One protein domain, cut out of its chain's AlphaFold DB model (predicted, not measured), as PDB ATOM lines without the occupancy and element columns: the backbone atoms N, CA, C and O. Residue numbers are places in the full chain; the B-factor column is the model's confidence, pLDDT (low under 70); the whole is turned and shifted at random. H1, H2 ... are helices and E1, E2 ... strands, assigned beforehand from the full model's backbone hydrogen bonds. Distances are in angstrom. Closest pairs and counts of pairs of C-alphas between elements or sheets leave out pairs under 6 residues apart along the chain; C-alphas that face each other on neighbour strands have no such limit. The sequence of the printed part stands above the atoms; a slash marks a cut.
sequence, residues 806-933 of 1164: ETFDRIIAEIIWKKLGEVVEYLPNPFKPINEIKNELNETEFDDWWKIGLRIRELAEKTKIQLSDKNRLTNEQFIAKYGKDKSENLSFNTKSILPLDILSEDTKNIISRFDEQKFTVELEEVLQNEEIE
ATOM      1  N   GLU A 806     138.071 -49.815  49.167       89.50
ATOM      2  CA  GLU A 806     136.843 -50.337  49.771       89.50
ATOM      3  C   GLU A 806     135.702 -49.306  49.780       89.50
ATOM      4  O   GLU A 806     134.541 -49.693  49.727       89.50
ATOM      5  N   THR A 807     135.992 -48.001  49.750       90.38
ATOM      6  CA  THR A 807     134.953 -46.964  49.630       90.38
ATOM      7  C   THR A 807     134.268 -47.044  48.262       90.38
ATOM      8  O   THR A 807     133.046 -46.976  48.182       90.38
ATOM      9  N   PHE A 808     135.032 -47.305  47.193       92.38
ATOM     10  CA  PHE A 808     134.460 -47.647  45.886       92.38
ATOM     11  C   PHE A 808     133.693 -48.980  45.918       92.38
ATOM     12  O   PHE A 808     132.656 -49.088  45.270       92.38
ATOM     13  N   ASP A 809     134.157 -49.984  46.675       92.56
ATOM     14  CA  ASP A 809     133.426 -51.253  46.803       92.56
ATOM     15  C   ASP A 809     132.063 -51.065  47.481       92.56
ATOM     16  O   ASP A 809     131.108 -51.694  47.038       92.56
ATOM     17  N   ARG A 810     131.943 -50.185  48.491       90.75
ATOM     18  CA  ARG A 810     130.650 -49.832  49.107       90.75
ATOM     19  C   ARG A 810     129.690 -49.263  48.063       90.75
ATOM     20  O   ARG A 810     128.615 -49.813  47.856       90.75
ATOM     21  N   ILE A 811     130.107 -48.206  47.369       91.31
ATOM     22  CA  ILE A 811     129.263 -47.481  46.407       91.31
ATOM     23  C   ILE A 811     128.836 -48.404  45.253       91.31
ATOM     24  O   ILE A 811     127.673 -48.437  44.858       91.31
ATOM     25  N   ILE A 812     129.752 -49.236  44.746       92.38
ATOM     26  CA  ILE A 812     129.437 -50.227  43.707       92.38
ATOM     27  C   ILE A 812     128.501 -51.321  44.250       92.38
ATOM     28  O   ILE A 812     127.594 -51.754  43.537       92.38
ATOM     29  N   ALA A 813     128.680 -51.763  45.498       91.44
ATOM     30  CA  ALA A 813     127.791 -52.727  46.143       91.44
ATOM     31  C   ALA A 813     126.370 -52.161  46.328       91.44
ATOM     32  O   ALA A 813     125.404 -52.888  46.109       91.44
ATOM     33  N   GLU A 814     126.232 -50.874  46.648       90.94
ATOM     34  CA  GLU A 814     124.950 -50.164  46.745       90.94
ATOM     35  C   GLU A 814     124.248 -50.027  45.388       90.94
ATOM     36  O   GLU A 814     123.040 -50.256  45.300       90.94
ATOM     37  N   ILE A 815     124.988 -49.757  44.307       91.12
ATOM     38  CA  ILE A 815     124.437 -49.753  42.940       91.12
ATOM     39  C   ILE A 815     123.962 -51.161  42.544       91.12
ATOM     40  O   ILE A 815     122.824 -51.319  42.096       91.12
ATOM     41  N   ILE A 816     124.787 -52.198  42.757       90.06
ATOM     42  CA  ILE A 816     124.410 -53.605  42.504       90.06
ATOM     43  C   ILE A 816     123.167 -53.984  43.321       90.06
ATOM     44  O   ILE A 816     122.266 -54.645  42.805       90.06
ATOM     45  N   TRP A 817     123.098 -53.555  44.582       89.50
ATOM     46  CA  TRP A 817     121.961 -53.813  45.458       89.50
ATOM     47  C   TRP A 817     120.683 -53.119  45.000       89.50
ATOM     48  O   TRP A 817     119.632 -53.751  44.976       89.50
ATOM     49  N   LYS A 818     120.760 -51.848  44.594       89.62
ATOM     50  CA  LYS A 818     119.609 -51.095  44.089       89.62
ATOM     51  C   LYS A 818     118.970 -51.808  42.891       89.62
ATOM     52  O   LYS A 818     117.765 -52.041  42.905       89.62
ATOM     53  N   LYS A 819     119.784 -52.264  41.927       88.62
ATOM     54  CA  LYS A 819     119.314 -53.076  40.786       88.62
ATOM     55  C   LYS A 819     118.786 -54.455  41.193       88.62
ATOM     56  O   LYS A 819     117.864 -54.963  40.564       88.62
ATOM     57  N   LEU A 820     119.333 -55.068  42.246       85.94
ATOM     58  CA  LEU A 820     118.781 -56.311  42.793       85.94
ATOM     59  C   LEU A 820     117.417 -56.074  43.464       85.94
ATOM     60  O   LEU A 820     116.528 -56.902  43.307       85.94
ATOM     61  N   GLY A 821     117.221 -54.947  44.154       84.69
ATOM     62  CA  GLY A 821     115.947 -54.552  44.766       84.69
ATOM     63  C   GLY A 821     114.854 -54.208  43.747       84.69
ATOM     64  O   GLY A 821     113.691 -54.519  43.982       84.69
ATOM     65  N   GLU A 822     115.227 -53.672  42.578       84.62
ATOM     66  CA  GLU A 822     114.338 -53.514  41.409       84.62
ATOM     67  C   GLU A 822     113.796 -54.869  40.886       84.62
ATOM     68  O   GLU A 822     112.788 -54.898  40.181       84.62
ATOM     69  N   VAL A 823     114.434 -55.993  41.250       79.06
ATOM     70  CA  VAL A 823     114.067 -57.372  40.862       79.06
ATOM     71  C   VAL A 823     113.512 -58.199  42.035       79.06
ATOM     72  O   VAL A 823     112.706 -59.104  41.818       79.06
ATOM     73  N   VAL A 824     113.937 -57.922  43.274       78.44
ATOM     74  CA  VAL A 824     113.645 -58.722  44.477       78.44
ATOM     75  C   VAL A 824     113.190 -57.815  45.629       78.44
ATOM     76  O   VAL A 824     113.971 -57.426  46.495       78.44
ATOM     77  N   GLU A 825     111.887 -57.532  45.659       70.56
ATOM     78  CA  GLU A 825     111.197 -56.556  46.530       70.56
ATOM     79  C   GLU A 825     111.340 -56.786  48.060       70.56
ATOM     80  O   GLU A 825     110.944 -55.938  48.855       70.56
ATOM     81  N   TYR A 826     111.913 -57.916  48.495       72.38
ATOM     82  CA  TYR A 826     111.850 -58.401  49.885       72.38
ATOM     83  C   TYR A 826     113.194 -58.615  50.599       72.38
ATOM     84  O   TYR A 826     113.196 -59.069  51.744       72.38
ATOM     85  N   LEU A 827     114.343 -58.330  49.975       70.69
ATOM     86  CA  LEU A 827     115.629 -58.552  50.649       70.69
ATOM     87  C   LEU A 827     115.983 -57.381  51.601       70.69
ATOM     88  O   LEU A 827     115.893 -56.220  51.196       70.69
ATOM     89  N   PRO A 828     116.422 -57.643  52.850       74.81
ATOM     90  CA  PRO A 828     116.828 -56.591  53.782       74.81
ATOM     91  C   PRO A 828     118.155 -55.934  53.363       74.81
ATOM     92  O   PRO A 828     119.100 -56.610  52.964       74.81
ATOM     93  N   ASN A 829     118.232 -54.603  53.457       80.50
ATOM     94  CA  ASN A 829     119.355 -53.795  52.960       80.50
ATOM     95  C   ASN A 829     120.705 -54.157  53.638       80.50
ATOM     96  O   ASN A 829     120.796 -54.027  54.861       80.50
ATOM     97  N   PRO A 830     121.767 -54.560  52.903       75.44
ATOM     98  CA  PRO A 830     123.083 -54.886  53.461       75.44
ATOM     99  C   PRO A 830     123.891 -53.679  53.958       75.44
ATOM    100  O   PRO A 830     124.946 -53.871  54.556       75.44
ATOM    101  N   PHE A 831     123.389 -52.455  53.767       77.06
ATOM    102  CA  PHE A 831     124.016 -51.206  54.222       77.06
ATOM    103  C   PHE A 831     123.270 -50.531  55.386       77.06
ATOM    104  O   PHE A 831     123.648 -49.443  55.810       77.06
ATOM    105  N   LYS A 832     122.216 -51.158  55.935       78.00
ATOM    106  CA  LYS A 832     121.641 -50.722  57.221       78.00
ATOM    107  C   LYS A 832     122.645 -50.979  58.367       78.00
ATOM    108  O   LYS A 832     123.379 -51.970  58.319       78.00
ATOM    109  N   PRO A 833     122.653 -50.171  59.441       72.94
ATOM    110  CA  PRO A 833     123.454 -50.451  60.631       72.94
ATOM    111  C   PRO A 833     123.125 -51.819  61.248       72.94
ATOM    112  O   PRO A 833     121.965 -52.130  61.515       72.94
ATOM    113  N   ILE A 834     124.155 -52.617  61.560       69.69
ATOM    114  CA  ILE A 834     124.023 -53.987  62.102       69.69
ATOM    115  C   ILE A 834     123.044 -54.095  63.291       69.69
ATOM    116  O   ILE A 834     122.331 -55.088  63.429       69.69
ATOM    117  N   ASN A 835     122.990 -53.068  64.145       72.38
ATOM    118  CA  ASN A 835     122.139 -53.039  65.335       72.38
ATOM    119  C   ASN A 835     120.650 -52.844  65.011       72.38
ATOM    120  O   ASN A 835     119.812 -53.287  65.788       72.38
ATOM    121  N   GLU A 836     120.305 -52.214  63.886       78.94
ATOM    122  CA  GLU A 836     118.918 -52.137  63.409       78.94
ATOM    123  C   GLU A 836     118.489 -53.504  62.876       78.94
ATOM    124  O   GLU A 836     117.493 -54.070  63.318       78.94
ATOM    125  N   ILE A 837     119.314 -54.095  62.009       76.50
ATOM    126  CA  ILE A 837     119.021 -55.369  61.341       76.50
ATOM    127  C   ILE A 837     118.903 -56.520  62.346       76.50
ATOM    128  O   ILE A 837     118.006 -57.347  62.223       76.50
ATOM    129  N   LYS A 838     119.735 -56.549  63.397       78.00
ATOM    130  CA  LYS A 838     119.623 -57.521  64.505       78.00
ATOM    131  C   LYS A 838     118.330 -57.414  65.325       78.00
ATOM    132  O   LYS A 838     118.031 -58.338  66.074       78.00
ATOM    133  N   ASN A 839     117.598 -56.306  65.219       82.19
ATOM    134  CA  ASN A 839     116.276 -56.141  65.827       82.19
ATOM    135  C   ASN A 839     115.132 -56.419  64.829       82.19
ATOM    136  O   ASN A 839     113.996 -56.609  65.259       82.19
ATOM    137  N   GLU A 840     115.418 -56.433  63.522       82.38
ATOM    138  CA  GLU A 840     114.457 -56.716  62.445       82.38
ATOM    139  C   GLU A 840     114.433 -58.196  62.033       82.38
ATOM    140  O   GLU A 840     113.369 -58.709  61.699       82.38
ATOM    141  N   LEU A 841     115.588 -58.871  62.055       82.38
ATOM    142  CA  LEU A 841     115.784 -60.235  61.556       82.38
ATOM    143  C   LEU A 841     116.063 -61.232  62.684       82.38
ATOM    144  O   LEU A 841     116.752 -60.918  63.658       82.38
ATOM    145  N   ASN A 842     115.607 -62.475  62.514       86.81
ATOM    146  CA  ASN A 842     116.044 -63.587  63.356       86.81
ATOM    147  C   ASN A 842     117.475 -64.046  63.000       86.81
ATOM    148  O   ASN A 842     118.019 -63.699  61.954       86.81
ATOM    149  N   GLU A 843     118.093 -64.855  63.864       82.69
ATOM    150  CA  GLU A 843     119.492 -65.300  63.734       82.69
ATOM    151  C   GLU A 843     119.815 -65.980  62.386       82.69
ATOM    152  O   GLU A 843     120.904 -65.794  61.846       82.69
ATOM    153  N   THR A 844     118.855 -66.707  61.798       83.19
ATOM    154  CA  THR A 844     119.014 -67.383  60.496       83.19
ATOM    155  C   THR A 844     118.869 -66.408  59.324       83.19
ATOM    156  O   THR A 844     119.709 -66.396  58.424       83.19
ATOM    157  N   GLU A 845     117.857 -65.536  59.359       82.69
ATOM    158  CA  GLU A 845     117.682 -64.449  58.379       82.69
ATOM    159  C   GLU A 845     118.896 -63.506  58.367       82.69
ATOM    160  O   GLU A 845     119.322 -63.039  57.312       82.69
ATOM    161  N   PHE A 846     119.489 -63.260  59.537       82.00
ATOM    162  CA  PHE A 846     120.650 -62.398  59.728       82.00
ATOM    163  C   PHE A 846     121.976 -63.010  59.234       82.00
ATOM    164  O   PHE A 846     122.870 -62.278  58.798       82.00
ATOM    165  N   ASP A 847     122.125 -64.337  59.276       81.38
ATOM    166  CA  ASP A 847     123.254 -65.042  58.651       81.38
ATOM    167  C   ASP A 847     123.116 -65.058  57.116       81.38
ATOM    168  O   ASP A 847     124.077 -64.785  56.395       81.38
ATOM    169  N   ASP A 848     121.905 -65.275  56.599       82.25
ATOM    170  CA  ASP A 848     121.619 -65.218  55.161       82.25
ATOM    171  C   ASP A 848     121.798 -63.820  54.564       82.25
ATOM    172  O   ASP A 848     122.496 -63.663  53.559       82.25
ATOM    173  N   TRP A 849     121.243 -62.795  55.216       83.06
ATOM    174  CA  TRP A 849     121.465 -61.383  54.890       83.06
ATOM    175  C   TRP A 849     122.960 -61.060  54.763       83.06
ATOM    176  O   TRP A 849     123.397 -60.450  53.784       83.06
ATOM    177  N   TRP A 850     123.769 -61.542  55.709       79.94
ATOM    178  CA  TRP A 850     125.211 -61.322  55.704       79.94
ATOM    179  C   TRP A 850     125.929 -62.063  54.568       79.94
ATOM    180  O   TRP A 850     126.808 -61.487  53.923       79.94
ATOM    181  N   LYS A 851     125.561 -63.318  54.273       82.00
ATOM    182  CA  LYS A 851     126.109 -64.061  53.120       82.00
ATOM    183  C   LYS A 851     125.830 -63.326  51.810       82.00
ATOM    184  O   LYS A 851     126.715 -63.250  50.957       82.00
ATOM    185  N   ILE A 852     124.630 -62.760  51.671       81.44
ATOM    186  CA  ILE A 852     124.233 -61.936  50.525       81.44
ATOM    187  C   ILE A 852     125.089 -60.659  50.474       81.44
ATOM    188  O   ILE A 852     125.695 -60.388  49.437       81.44
ATOM    189  N   GLY A 853     125.252 -59.941  51.591       83.69
ATOM    190  CA  GLY A 853     126.135 -58.769  51.700       83.69
ATOM    191  C   GLY A 853     127.591 -59.058  51.301       83.69
ATOM    192  O   GLY A 853     128.142 -58.386  50.425       83.69
ATOM    193  N   LEU A 854     128.198 -60.122  51.846       81.62
ATOM    194  CA  LEU A 854     129.529 -60.595  51.436       81.62
ATOM    195  C   LEU A 854     129.596 -60.920  49.940       81.62
ATOM    196  O   LEU A 854     130.606 -60.644  49.286       81.62
ATOM    197  N   ARG A 855     128.541 -61.520  49.380       83.62
ATOM    198  CA  ARG A 855     128.527 -61.928  47.976       83.62
ATOM    199  C   ARG A 855     128.392 -60.742  47.023       83.62
ATOM    200  O   ARG A 855     129.061 -60.743  45.987       83.62
ATOM    201  N   ILE A 856     127.608 -59.727  47.385       86.75
ATOM    202  CA  ILE A 856     127.526 -58.444  46.672       86.75
ATOM    203  C   ILE A 856     128.877 -57.728  46.746       86.75
ATOM    204  O   ILE A 856     129.399 -57.318  45.712       86.75
ATOM    205  N   ARG A 857     129.512 -57.676  47.924       85.88
ATOM    206  CA  ARG A 857     130.865 -57.126  48.100       85.88
ATOM    207  C   ARG A 857     131.902 -57.808  47.200       85.88
ATOM    208  O   ARG A 857     132.674 -57.120  46.539       85.88
ATOM    209  N   GLU A 858     131.910 -59.144  47.119       85.38
ATOM    210  CA  GLU A 858     132.794 -59.859  46.183       85.38
ATOM    211  C   GLU A 858     132.573 -59.438  44.721       85.38
ATOM    212  O   GLU A 858     133.501 -59.496  43.914       85.38
ATOM    213  N   LEU A 859     131.333 -59.115  44.343       86.31
ATOM    214  CA  LEU A 859     130.983 -58.688  42.989       86.31
ATOM    215  C   LEU A 859     131.347 -57.219  42.757       86.31
ATOM    216  O   LEU A 859     131.803 -56.891  41.662       86.31
ATOM    217  N   ALA A 860     131.235 -56.370  43.777       90.50
ATOM    218  CA  ALA A 860     131.674 -54.982  43.743       90.50
ATOM    219  C   ALA A 860     133.195 -54.867  43.560       90.50
ATOM    220  O   ALA A 860     133.640 -54.195  42.631       90.50
ATOM    221  N   GLU A 861     133.995 -55.627  44.317       89.31
ATOM    222  CA  GLU A 861     135.457 -55.637  44.143       89.31
ATOM    223  C   GLU A 861     135.861 -56.157  42.752       89.31
ATOM    224  O   GLU A 861     136.689 -55.552  42.066       89.31
ATOM    225  N   LYS A 862     135.213 -57.226  42.265       87.38
ATOM    226  CA  LYS A 862     135.418 -57.729  40.892       87.38
ATOM    227  C   LYS A 862     135.001 -56.703  39.831       87.38
ATOM    228  O   LYS A 862     135.625 -56.649  38.771       87.38
ATOM    229  N   THR A 863     133.974 -55.897  40.091       87.12
ATOM    230  CA  THR A 863     133.502 -54.811  39.211       87.12
ATOM    231  C   THR A 863     134.507 -53.664  39.173       87.12
ATOM    232  O   THR A 863     134.941 -53.274  38.092       87.12
ATOM    233  N   LYS A 864     134.975 -53.204  40.338       91.12
ATOM    234  CA  LYS A 864     136.030 -52.191  40.494       91.12
ATOM    235  C   LYS A 864     137.323 -52.579  39.766       91.12
ATOM    236  O   LYS A 864     137.930 -51.743  39.097       91.12
ATOM    237  N   ILE A 865     137.731 -53.847  39.852       88.31
ATOM    238  CA  ILE A 865     138.913 -54.367  39.144       88.31
ATOM    239  C   ILE A 865     138.682 -54.392  37.622       88.31
ATOM    240  O   ILE A 865     139.540 -53.929  36.877       88.31
ATOM    241  N   GLN A 866     137.513 -54.844  37.146       84.44
ATOM    242  CA  GLN A 866     137.173 -54.807  35.712       84.44
ATOM    243  C   GLN A 866     137.131 -53.371  35.153       84.44
ATOM    244  O   GLN A 866     137.661 -53.127  34.071       84.44
ATOM    245  N   LEU A 867     136.574 -52.411  35.901       85.25
ATOM    246  CA  LEU A 867     136.612 -50.977  35.576       85.25
ATOM    247  C   LEU A 867     138.048 -50.448  35.466       85.25
ATOM    248  O   LEU A 867     138.381 -49.750  34.512       85.25
ATOM    249  N   SER A 868     138.899 -50.817  36.425       86.00
ATOM    250  CA  SER A 868     140.316 -50.436  36.440       86.00
ATOM    251  C   SER A 868     141.061 -50.973  35.210       86.00
ATOM    252  O   SER A 868     141.877 -50.271  34.620       86.00
ATOM    253  N   ASP A 869     140.742 -52.194  34.770       80.81
ATOM    254  CA  ASP A 869     141.360 -52.809  33.592       80.81
ATOM    255  C   ASP A 869     140.823 -52.293  32.250       80.81
ATOM    256  O   ASP A 869     141.607 -52.212  31.302       80.81
ATOM    257  N   LYS A 870     139.548 -51.878  32.153       73.62
ATOM    258  CA  LYS A 870     138.992 -51.260  30.926       73.62
ATOM    259  C   LYS A 870     139.810 -50.037  30.487       73.62
ATOM    260  O   LYS A 870     139.978 -49.810  29.296       73.62
ATOM    261  N   ASN A 871     140.371 -49.298  31.446       66.44
ATOM    262  CA  ASN A 871     141.185 -48.105  31.195       66.44
ATOM    263  C   ASN A 871     142.695 -48.379  31.041       66.44
ATOM    264  O   ASN A 871     143.453 -47.445  30.778       66.44
ATOM    265  N   ARG A 872     143.152 -49.626  31.229       70.12
ATOM    266  CA  ARG A 872     144.575 -50.024  31.144       70.12
ATOM    267  C   ARG A 872     144.883 -50.885  29.924       70.12
ATOM    268  O   ARG A 872     146.003 -50.856  29.422       70.12
ATOM    269  N   LEU A 873     143.916 -51.692  29.505       67.31
ATOM    270  CA  LEU A 873     144.042 -52.669  28.432       67.31
ATOM    271  C   LEU A 873     143.530 -52.084  27.112       67.31
ATOM    272  O   LEU A 873     142.597 -51.284  27.101       67.31
ATOM    273  N   THR A 874     144.076 -52.529  25.978       69.50
ATOM    274  CA  THR A 874     143.386 -52.318  24.694       69.50
ATOM    275  C   THR A 874     142.058 -53.082  24.692       69.50
ATOM    276  O   THR A 874     141.925 -54.092  25.388       69.50
ATOM    277  N   ASN A 875     141.087 -52.673  23.868       57.78
ATOM    278  CA  ASN A 875     139.818 -53.404  23.730       57.78
ATOM    279  C   ASN A 875     140.043 -54.903  23.448       57.78
ATOM    280  O   ASN A 875     139.341 -55.748  23.989       57.78
ATOM    281  N   GLU A 876     141.063 -55.239  22.657       64.06
ATOM    282  CA  GLU A 876     141.451 -56.615  22.325       64.06
ATOM    283  C   GLU A 876     141.988 -57.381  23.546       64.06
ATOM    284  O   GLU A 876     141.608 -58.529  23.769       64.06
ATOM    285  N   GLN A 877     142.829 -56.743  24.367       72.25
ATOM    286  CA  GLN A 877     143.345 -57.310  25.617       72.25
ATOM    287  C   GLN A 877     142.243 -57.460  26.677       72.25
ATOM    288  O   GLN A 877     142.199 -58.471  27.375       72.25
ATOM    289  N   PHE A 878     141.329 -56.490  26.777       66.69
ATOM    290  CA  PHE A 878     140.168 -56.550  27.664       66.69
ATOM    291  C   PHE A 878     139.232 -57.700  27.263       66.69
ATOM    292  O   PHE A 878     138.887 -58.538  28.095       66.69
ATOM    293  N   ILE A 879     138.920 -57.816  25.968       61.16
ATOM    294  CA  ILE A 879     138.159 -58.929  25.381       61.16
ATOM    295  C   ILE A 879     138.865 -60.276  25.601       61.16
ATOM    296  O   ILE A 879     138.205 -61.266  25.914       61.16
ATOM    297  N   ALA A 880     140.194 -60.339  25.487       71.06
ATOM    298  CA  ALA A 880     140.954 -61.560  25.761       71.06
ATOM    299  C   ALA A 880     140.939 -61.950  27.252       71.06
ATOM    300  O   ALA A 880     140.900 -63.138  27.569       71.06
ATOM    301  N   LYS A 881     140.937 -60.969  28.167       71.94
ATOM    302  CA  LYS A 881     140.901 -61.187  29.624       71.94
ATOM    303  C   LYS A 881     139.494 -61.503  30.154       71.94
ATOM    304  O   LYS A 881     139.377 -62.212  31.151       71.94
ATOM    305  N   TYR A 882     138.438 -60.992  29.509       68.38
ATOM    306  CA  TYR A 882     137.074 -61.003  30.059       68.38
ATOM    307  C   TYR A 882     135.956 -61.528  29.139       68.38
ATOM    308  O   TYR A 882     134.834 -61.691  29.628       68.38
ATOM    309  N   GLY A 883     136.246 -61.843  27.874       63.84
ATOM    310  CA  GLY A 883     135.305 -62.392  26.888       63.84
ATOM    311  C   GLY A 883     134.828 -61.375  25.841       63.84
ATOM    312  O   GLY A 883     134.835 -60.170  26.078       63.84
ATOM    313  N   LYS A 884     134.386 -61.872  24.673       52.12
ATOM    314  CA  LYS A 884     133.844 -61.045  23.572       52.12
ATOM    315  C   LYS A 884     132.448 -60.482  23.844       52.12
ATOM    316  O   LYS A 884     132.130 -59.416  23.337       52.12
ATOM    317  N   ASP A 885     131.642 -61.190  24.632       53.81
ATOM    318  CA  ASP A 885     130.212 -60.895  24.800       53.81
ATOM    319  C   ASP A 885     129.914 -59.951  25.980       53.81
ATOM    320  O   ASP A 885     128.754 -59.739  26.330       53.81
ATOM    321  N   LYS A 886     130.949 -59.378  26.610       53.69
ATOM    322  CA  LYS A 886     130.779 -58.295  27.583       53.69
ATOM    323  C   LYS A 886     130.718 -56.958  26.858       53.69
ATOM    324  O   LYS A 886     131.743 -56.401  26.472       53.69
ATOM    325  N   SER A 887     129.498 -56.459  26.708       52.84
ATOM    326  CA  SER A 887     129.216 -55.060  26.406       52.84
ATOM    327  C   SER A 887     129.625 -54.150  27.579       52.84
ATOM    328  O   SER A 887     130.255 -54.585  28.545       52.84
ATOM    329  N   GLU A 888     129.267 -52.867  27.524       59.44
ATOM    330  CA  GLU A 888     129.607 -51.876  28.562       59.44
ATOM    331  C   GLU A 888     128.779 -52.026  29.858       59.44
ATOM    332  O   GLU A 888     128.850 -51.192  30.758       59.44
ATOM    333  N   ASN A 889     128.038 -53.130  29.956       66.88
ATOM    334  CA  ASN A 889     127.077 -53.479  30.985       66.88
ATOM    335  C   ASN A 889     127.550 -54.759  31.692       66.88
ATOM    336  O   ASN A 889     127.766 -55.798  31.056       66.88
ATOM    337  N   LEU A 890     127.643 -54.746  33.020       71.12
ATOM    338  CA  LEU A 890     127.838 -55.968  33.795       71.12
ATOM    339  C   LEU A 890     126.488 -56.645  34.014       71.12
ATOM    340  O   LEU A 890     125.716 -56.255  34.887       71.12
ATOM    341  N   SER A 891     126.204 -57.674  33.213       72.81
ATOM    342  CA  SER A 891     125.039 -58.527  33.438       72.81
ATOM    343  C   SER A 891     125.276 -59.462  34.624       72.81
ATOM    344  O   SER A 891     126.184 -60.298  34.603       72.81
ATOM    345  N   PHE A 892     124.420 -59.345  35.636       77.06
ATOM    346  CA  PHE A 892     124.346 -60.261  36.766       77.06
ATOM    347  C   PHE A 892     123.083 -61.119  36.649       77.06
ATOM    348  O   PHE A 892     122.014 -60.639  36.277       77.06
ATOM    349  N   ASN A 893     123.198 -62.400  36.990       73.56
ATOM    350  CA  ASN A 893     122.059 -63.299  37.196       73.56
ATOM    351  C   ASN A 893     121.749 -63.317  38.700       73.56
ATOM    352  O   ASN A 893     122.694 -63.443  39.489       73.56
ATOM    353  N   THR A 894     120.479 -63.228  39.107       72.75
ATOM    354  CA  THR A 894     120.069 -63.291  40.527       72.75
ATOM    355  C   THR A 894     120.733 -64.451  41.274       72.75
ATOM    356  O   THR A 894     121.356 -64.224  42.310       72.75
ATOM    357  N   LYS A 895     120.760 -65.663  40.700       70.81
ATOM    358  CA  LYS A 895     121.404 -66.856  41.297       70.81
ATOM    359  C   LYS A 895     122.926 -66.751  41.456       70.81
ATOM    360  O   LYS A 895     123.513 -67.486  42.241       70.81
ATOM    361  N   SER A 896     123.592 -65.847  40.733       69.81
ATOM    362  CA  SER A 896     125.041 -65.619  40.880       69.81
ATOM    363  C   SER A 896     125.391 -64.699  42.060       69.81
ATOM    364  O   SER A 896     126.527 -64.745  42.550       69.81
ATOM    365  N   ILE A 897     124.420 -63.899  42.520       71.94
ATOM    366  CA  ILE A 897     124.489 -63.054  43.726       71.94
ATOM    367  C   ILE A 897     123.869 -63.766  44.932       71.94
ATOM    368  O   ILE A 897     124.319 -63.576  46.057       71.94
ATOM    369  N   LEU A 898     122.872 -64.616  44.682       75.19
ATOM    370  CA  LEU A 898     122.102 -65.363  45.669       75.19
ATOM    371  C   LEU A 898     122.434 -66.868  45.565       75.19
ATOM    372  O   LEU A 898     121.659 -67.624  44.976       75.19
ATOM    373  N   PRO A 899     123.599 -67.315  46.083       69.25
ATOM    374  CA  PRO A 899     124.008 -68.719  46.088       69.25
ATOM    375  C   PRO A 899     123.077 -69.554  46.981       69.25
ATOM    376  O   PRO A 899     123.247 -69.640  48.197       69.25
ATOM    377  N   LEU A 900     122.061 -70.156  46.356       72.94
ATOM    378  CA  LEU A 900     121.011 -70.947  47.012       72.94
ATOM    379  C   LEU A 900     121.552 -72.133  47.832       72.94
ATOM    380  O   LEU A 900     120.846 -72.656  48.686       72.94
ATOM    381  N   ASP A 901     122.787 -72.568  47.592       75.38
ATOM    382  CA  ASP A 901     123.455 -73.652  48.307       75.38
ATOM    383  C   ASP A 901     123.890 -73.288  49.739       75.38
ATOM    384  O   ASP A 901     123.965 -74.186  50.576       75.38
ATOM    385  N   ILE A 902     124.119 -72.002  50.051       70.44
ATOM    386  CA  ILE A 902     124.575 -71.556  51.389       70.44
ATOM    387  C   ILE A 902     123.503 -70.841  52.229       70.44
ATOM    388  O   ILE A 902     123.753 -70.528  53.396       70.44
ATOM    389  N   LEU A 903     122.330 -70.569  51.653       78.25
ATOM    390  CA  LEU A 903     121.221 -69.881  52.324       78.25
ATOM    391  C   LEU A 903     120.323 -70.872  53.093       78.25
ATOM    392  O   LEU A 903     120.367 -72.081  52.849       78.25
ATOM    393  N   SER A 904     119.495 -70.386  54.018       80.88
ATOM    394  CA  SER A 904     118.460 -71.193  54.680       80.88
ATOM    395  C   SER A 904     117.345 -71.606  53.715       80.88
ATOM    396  O   SER A 904     117.179 -71.032  52.636       80.88
ATOM    397  N   GLU A 905     116.569 -72.627  54.081       82.88
ATOM    398  CA  GLU A 905     115.511 -73.146  53.207       82.88
ATOM    399  C   GLU A 905     114.361 -72.142  53.021       82.88
ATOM    400  O   GLU A 905     113.793 -72.067  51.936       82.88
ATOM    401  N   ASP A 906     114.054 -71.314  54.021       79.56
ATOM    402  CA  ASP A 906     113.031 -70.266  53.903       79.56
ATOM    403  C   ASP A 906     113.481 -69.147  52.953       79.56
ATOM    404  O   ASP A 906     112.754 -68.792  52.023       79.56
ATOM    405  N   THR A 907     114.728 -68.682  53.084       78.69
ATOM    406  CA  THR A 907     115.341 -67.734  52.140       78.69
ATOM    407  C   THR A 907     115.404 -68.313  50.722       78.69
ATOM    408  O   THR A 907     115.047 -67.626  49.762       78.69
ATOM    409  N   LYS A 908     115.763 -69.597  50.557       82.44
ATOM    410  CA  LYS A 908     115.672 -70.290  49.256       82.44
ATOM    411  C   LYS A 908     114.245 -70.307  48.721       82.44
ATOM    412  O   LYS A 908     114.060 -70.024  47.546       82.44
ATOM    413  N   ASN A 909     113.250 -70.611  49.554       80.31
ATOM    414  CA  ASN A 909     111.833 -70.665  49.179       80.31
ATOM    415  C   ASN A 909     111.226 -69.294  48.850       80.31
ATOM    416  O   ASN A 909     110.161 -69.243  48.231       80.31
ATOM    417  N   ILE A 910     111.865 -68.195  49.258       76.25
ATOM    418  CA  ILE A 910     111.562 -66.839  48.790       76.25
ATOM    419  C   ILE A 910     112.234 -66.612  47.431       76.25
ATOM    420  O   ILE A 910     111.554 -66.297  46.457       76.25
ATOM    421  N   ILE A 911     113.550 -66.829  47.340       74.69
ATOM    422  CA  ILE A 911     114.353 -66.515  46.146       74.69
ATOM    423  C   ILE A 911     113.986 -67.408  44.948       74.69
ATOM    424  O   ILE A 911     113.991 -66.936  43.818       74.69
ATOM    425  N   SER A 912     113.591 -68.665  45.167       75.50
ATOM    426  CA  SER A 912     113.181 -69.606  44.114       75.50
ATOM    427  C   SER A 912     111.848 -69.267  43.437       75.50
ATOM    428  O   SER A 912     111.506 -69.890  42.433       75.50
ATOM    429  N   ARG A 913     111.101 -68.281  43.956       74.19
ATOM    430  CA  ARG A 913     109.900 -67.716  43.311       74.19
ATOM    431  C   ARG A 913     110.244 -66.691  42.235       74.19
ATOM    432  O   ARG A 913     109.387 -66.356  41.423       74.19
ATOM    433  N   PHE A 914     111.476 -66.191  42.245       69.88
ATOM    434  CA  PHE A 914     112.016 -65.345  41.198       69.88
ATOM    435  C   PHE A 914     112.713 -66.258  40.185       69.88
ATOM    436  O   PHE A 914     113.617 -67.022  40.534       69.88
ATOM    437  N   ASP A 915     112.289 -66.184  38.922       64.25
ATOM    438  CA  ASP A 915     112.993 -66.821  37.805       64.25
ATOM    439  C   ASP A 915     114.452 -66.324  37.698       64.25
ATOM    440  O   ASP A 915     114.880 -65.404  38.403       64.25
ATOM    441  N   GLU A 916     115.238 -66.895  36.775       72.12
ATOM    442  CA  GLU A 916     116.579 -66.388  36.431       72.12
ATOM    443  C   GLU A 916     116.524 -65.047  35.686       72.12
ATOM    444  O   GLU A 916     116.906 -64.916  34.520       72.12
ATOM    445  N   GLN A 917     116.055 -64.025  36.393       76.12
ATOM    446  CA  GLN A 917     116.112 -62.650  35.956       76.12
ATOM    447  C   GLN A 917     117.576 -62.210  35.907       76.12
ATOM    448  O   GLN A 917     118.350 -62.360  36.859       76.12
ATOM    449  N   LYS A 918     117.956 -61.674  34.750       79.56
ATOM    450  CA  LYS A 918     119.221 -60.974  34.573       79.56
ATOM    451  C   LYS A 918     118.949 -59.491  34.713       79.56
ATOM    452  O   LYS A 918     118.095 -58.969  34.002       79.56
ATOM    453  N   PHE A 919     119.720 -58.823  35.556       80.81
ATOM    454  CA  PHE A 919     119.816 -57.370  35.535       80.81
ATOM    455  C   PHE A 919     121.188 -56.957  35.006       80.81
ATOM    456  O   PHE A 919     122.107 -57.775  34.884       80.81
ATOM    457  N   THR A 920     121.318 -55.688  34.646       82.00
ATOM    458  CA  THR A 920     122.587 -55.077  34.253       82.00
ATOM    459  C   THR A 920     122.904 -53.937  35.209       82.00
ATOM    460  O   THR A 920     122.007 -53.236  35.672       82.00
ATOM    461  N   VAL A 921     124.185 -53.784  35.532       81.12
ATOM    462  CA  VAL A 921     124.729 -52.520  36.029       81.12
ATOM    463  C   VAL A 921     125.563 -51.947  34.899       81.12
ATOM    464  O   VAL A 921     126.515 -52.589  34.445       81.12
ATOM    465  N   GLU A 922     125.205 -50.759  34.433       82.62
ATOM    466  CA  GLU A 922     125.984 -50.066  33.414       82.62
ATOM    467  C   GLU A 922     127.308 -49.604  34.026       82.62
ATOM    468  O   GLU A 922     127.325 -48.998  35.100       82.62
ATOM    469  N   LEU A 923     128.437 -49.863  33.358       79.75
ATOM    470  CA  LEU A 923     129.732 -49.379  33.853       79.75
ATOM    471  C   LEU A 923     129.754 -47.846  33.924       79.75
ATOM    472  O   LEU A 923     130.390 -47.282  34.809       79.75
ATOM    473  N   GLU A 924     129.011 -47.186  33.039       79.62
ATOM    474  CA  GLU A 924     128.845 -45.736  33.028       79.62
ATOM    475  C   GLU A 924     127.961 -45.228  34.188       79.62
ATOM    476  O   GLU A 924     128.273 -44.196  34.770       79.62
ATOM    477  N   GLU A 925     126.935 -45.979  34.618       83.75
ATOM    478  CA  GLU A 925     126.128 -45.644  35.813       83.75
ATOM    479  C   GLU A 925     126.974 -45.694  37.098       83.75
ATOM    480  O   GLU A 925     126.753 -44.912  38.021       83.75
ATOM    481  N   VAL A 926     127.988 -46.566  37.141       86.31
ATOM    482  CA  VAL A 926     128.994 -46.556  38.215       86.31
ATOM    483  C   VAL A 926     129.899 -45.328  38.117       86.31
ATOM    484  O   VAL A 926     130.150 -44.685  39.130       86.31
ATOM    485  N   LEU A 927     130.396 -44.985  36.927       85.88
ATOM    486  CA  LEU A 927     131.346 -43.876  36.756       85.88
ATOM    487  C   LEU A 927     130.717 -42.485  36.910       85.88
ATOM    488  O   LEU A 927     131.417 -41.558  37.309       85.88
ATOM    489  N   GLN A 928     129.419 -42.346  36.636       87.38
ATOM    490  CA  GLN A 928     128.654 -41.105  36.798       87.38
ATOM    491  C   GLN A 928     127.995 -40.963  38.185       87.38
ATOM    492  O   GLN A 928     127.268 -40.002  38.425       87.38
ATOM    493  N   ASN A 929     128.222 -41.903  39.109       91.62
ATOM    494  CA  ASN A 929     127.627 -41.863  40.443       91.62
ATOM    495  C   ASN A 929     128.216 -40.727  41.311       91.62
ATOM    496  O   ASN A 929     129.433 -40.598  41.453       91.62
ATOM    497  N   GLU A 930     127.344 -39.938  41.947       93.62
ATOM    498  CA  GLU A 930     127.726 -38.756  42.737       93.62
ATOM    499  C   GLU A 930     128.678 -39.077  43.906       93.62
ATOM    500  O   GLU A 930     129.574 -38.287  44.203       93.62
ATOM    501  N   GLU A 931     128.564 -40.248  44.544       91.06
ATOM    502  CA  GLU A 931     129.469 -40.638  45.634       91.06
ATOM    503  C   GLU A 931     130.868 -41.011  45.129       91.06
ATOM    504  O   GLU A 931     131.857 -40.759  45.823       91.06
ATOM    505  N   ILE A 932     130.991 -41.534  43.901       91.75
ATOM    506  CA  ILE A 932     132.300 -41.736  43.259       91.75
ATOM    507  C   ILE A 932     132.975 -40.379  43.020       91.75
ATOM    508  O   ILE A 932     134.163 -40.233  43.311       91.75
ATOM    509  N   GLU A 933     132.227 -39.368  42.571       92.56
ATOM    510  CA  GLU A 933     132.752 -38.010  42.375       92.56
ATOM    511  C   GLU A 933     133.145 -37.332  43.699       92.56
ATOM    512  O   GLU A 933     134.184 -36.668  43.770       92.56
TER     513      GLU A 933
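This is residues 806 to 933 of the 1164 residues of the protein "Hsp70 family protein" of Candidatus Lokiarchaeota archaeon (UniProt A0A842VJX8). One long helix, H3, makes the backbone of an elongated body, and a second helix, H1, crosses it steeply near its middle. A small ribbon of two strands, E1 and E2, packs on H1 chiefly through E2, while short helices lie about this core, with H2 near the first end of H3 and H4 near its last. The printed part has 128 residues with eight named helices and two named strands, in the order H1, H2, H3, H4, E1, H5, H6, E2, H7, H8; the sheet E1 - E2 is antiparallel and the class is mostly helix. The whole is compact by its radius of gyration of the C-alphas, 15.7 A, and spans 49 by 31 by 21 A.

H1, residues 806 to 821, touches H3, residues 843 to 870, through residues 856 to 864 of H3 alone. The closest C-alphas are those of Ala 813 and Ala 860, 5.1 A apart, and the two helices run opposite ways at a steep tilt of 66 degrees. H2, residues 834 to 840, is close to H3 but not clearly touching it, with the C-alphas of Lys 838 and Phe 846 closest at 6.9 A. H4, residues 875 to 882, is also close to H3 but not clearly touching, at a shallow tilt of 27 degrees, opposite ways; the closest C-alphas, of Lys 870 and Phe 878, are 6.3 A apart. E1, residues 889 to 893, and E2, residues 918 to 922, are antiparallel neighbours at 153 degrees between their directions. N 890 and O 921 are within hydrogen-bond range at 2.8 A, and so are N 919 and O 892 at 3.0 A. The closest C-alphas of H1 and E2 are those of Ile 816 and Val 921, 6.6 A apart, while H1 and E1 are near each other. H5, residues 894 to 897, touches H3 through residues 852 to 859 of H3 alone, with the C-alphas of Arg 855 and Ile 897 closest at 6.0 A. H6, residues 905 to 911, is close to H3 but not clearly touching, with the C-alphas of Asp 848 and Thr 907 closest at 7.4 A. H7, residues 923 to 927, is close to H1 but not clearly touching, with the C-alphas of Ile 812 and Val 926 closest at 6.6 A. H8, residues 930 to 933, only just touches H1, with 3 pairs of C-alphas within 8 A and the closest, of Phe 808 and Ile 932, 6.8 A apart. H2 and H4 are apart, and so are H4 and H6. In H1, H3, H4, H6 and H7 every O i to N i+4 pair is within hydrogen-bond range, in H2 2 of 3 are, and H5 and H8 are too short for such a pair.

H1 begins at C-alpha 806, (136.843, -50.337, 49.771), and measures 21.9 A. H2 has 7 residues, 834 to 840. H3, residues 843 to 870, starts at C-alpha 843, (119.492, -65.300, 63.734), and measures 40.7 A. H4 has 8 residues, 875 to 882. E1, residues 889 to 893, measures 12.7 A, and E2, residues 918 to 922, measures 12.9 A. Between them lie H5, residues 894 to 897, and H6, residues 905 to 911. H7 is residues 923 to 927, and H8, residues 930 to 933, ends at C-alpha 933, (132.752, -38.010, 42.375).

The two C-alphas farthest apart, of Asn 839 and Glu 876, are 50.3 A apart. The printed part has no cut, and the link from H1 to H2, residues 822 to 833, is long. The mean pLDDT of the printed part is 78.8; 20 residues are under 70, among them 873 to 876 and 882 to 889.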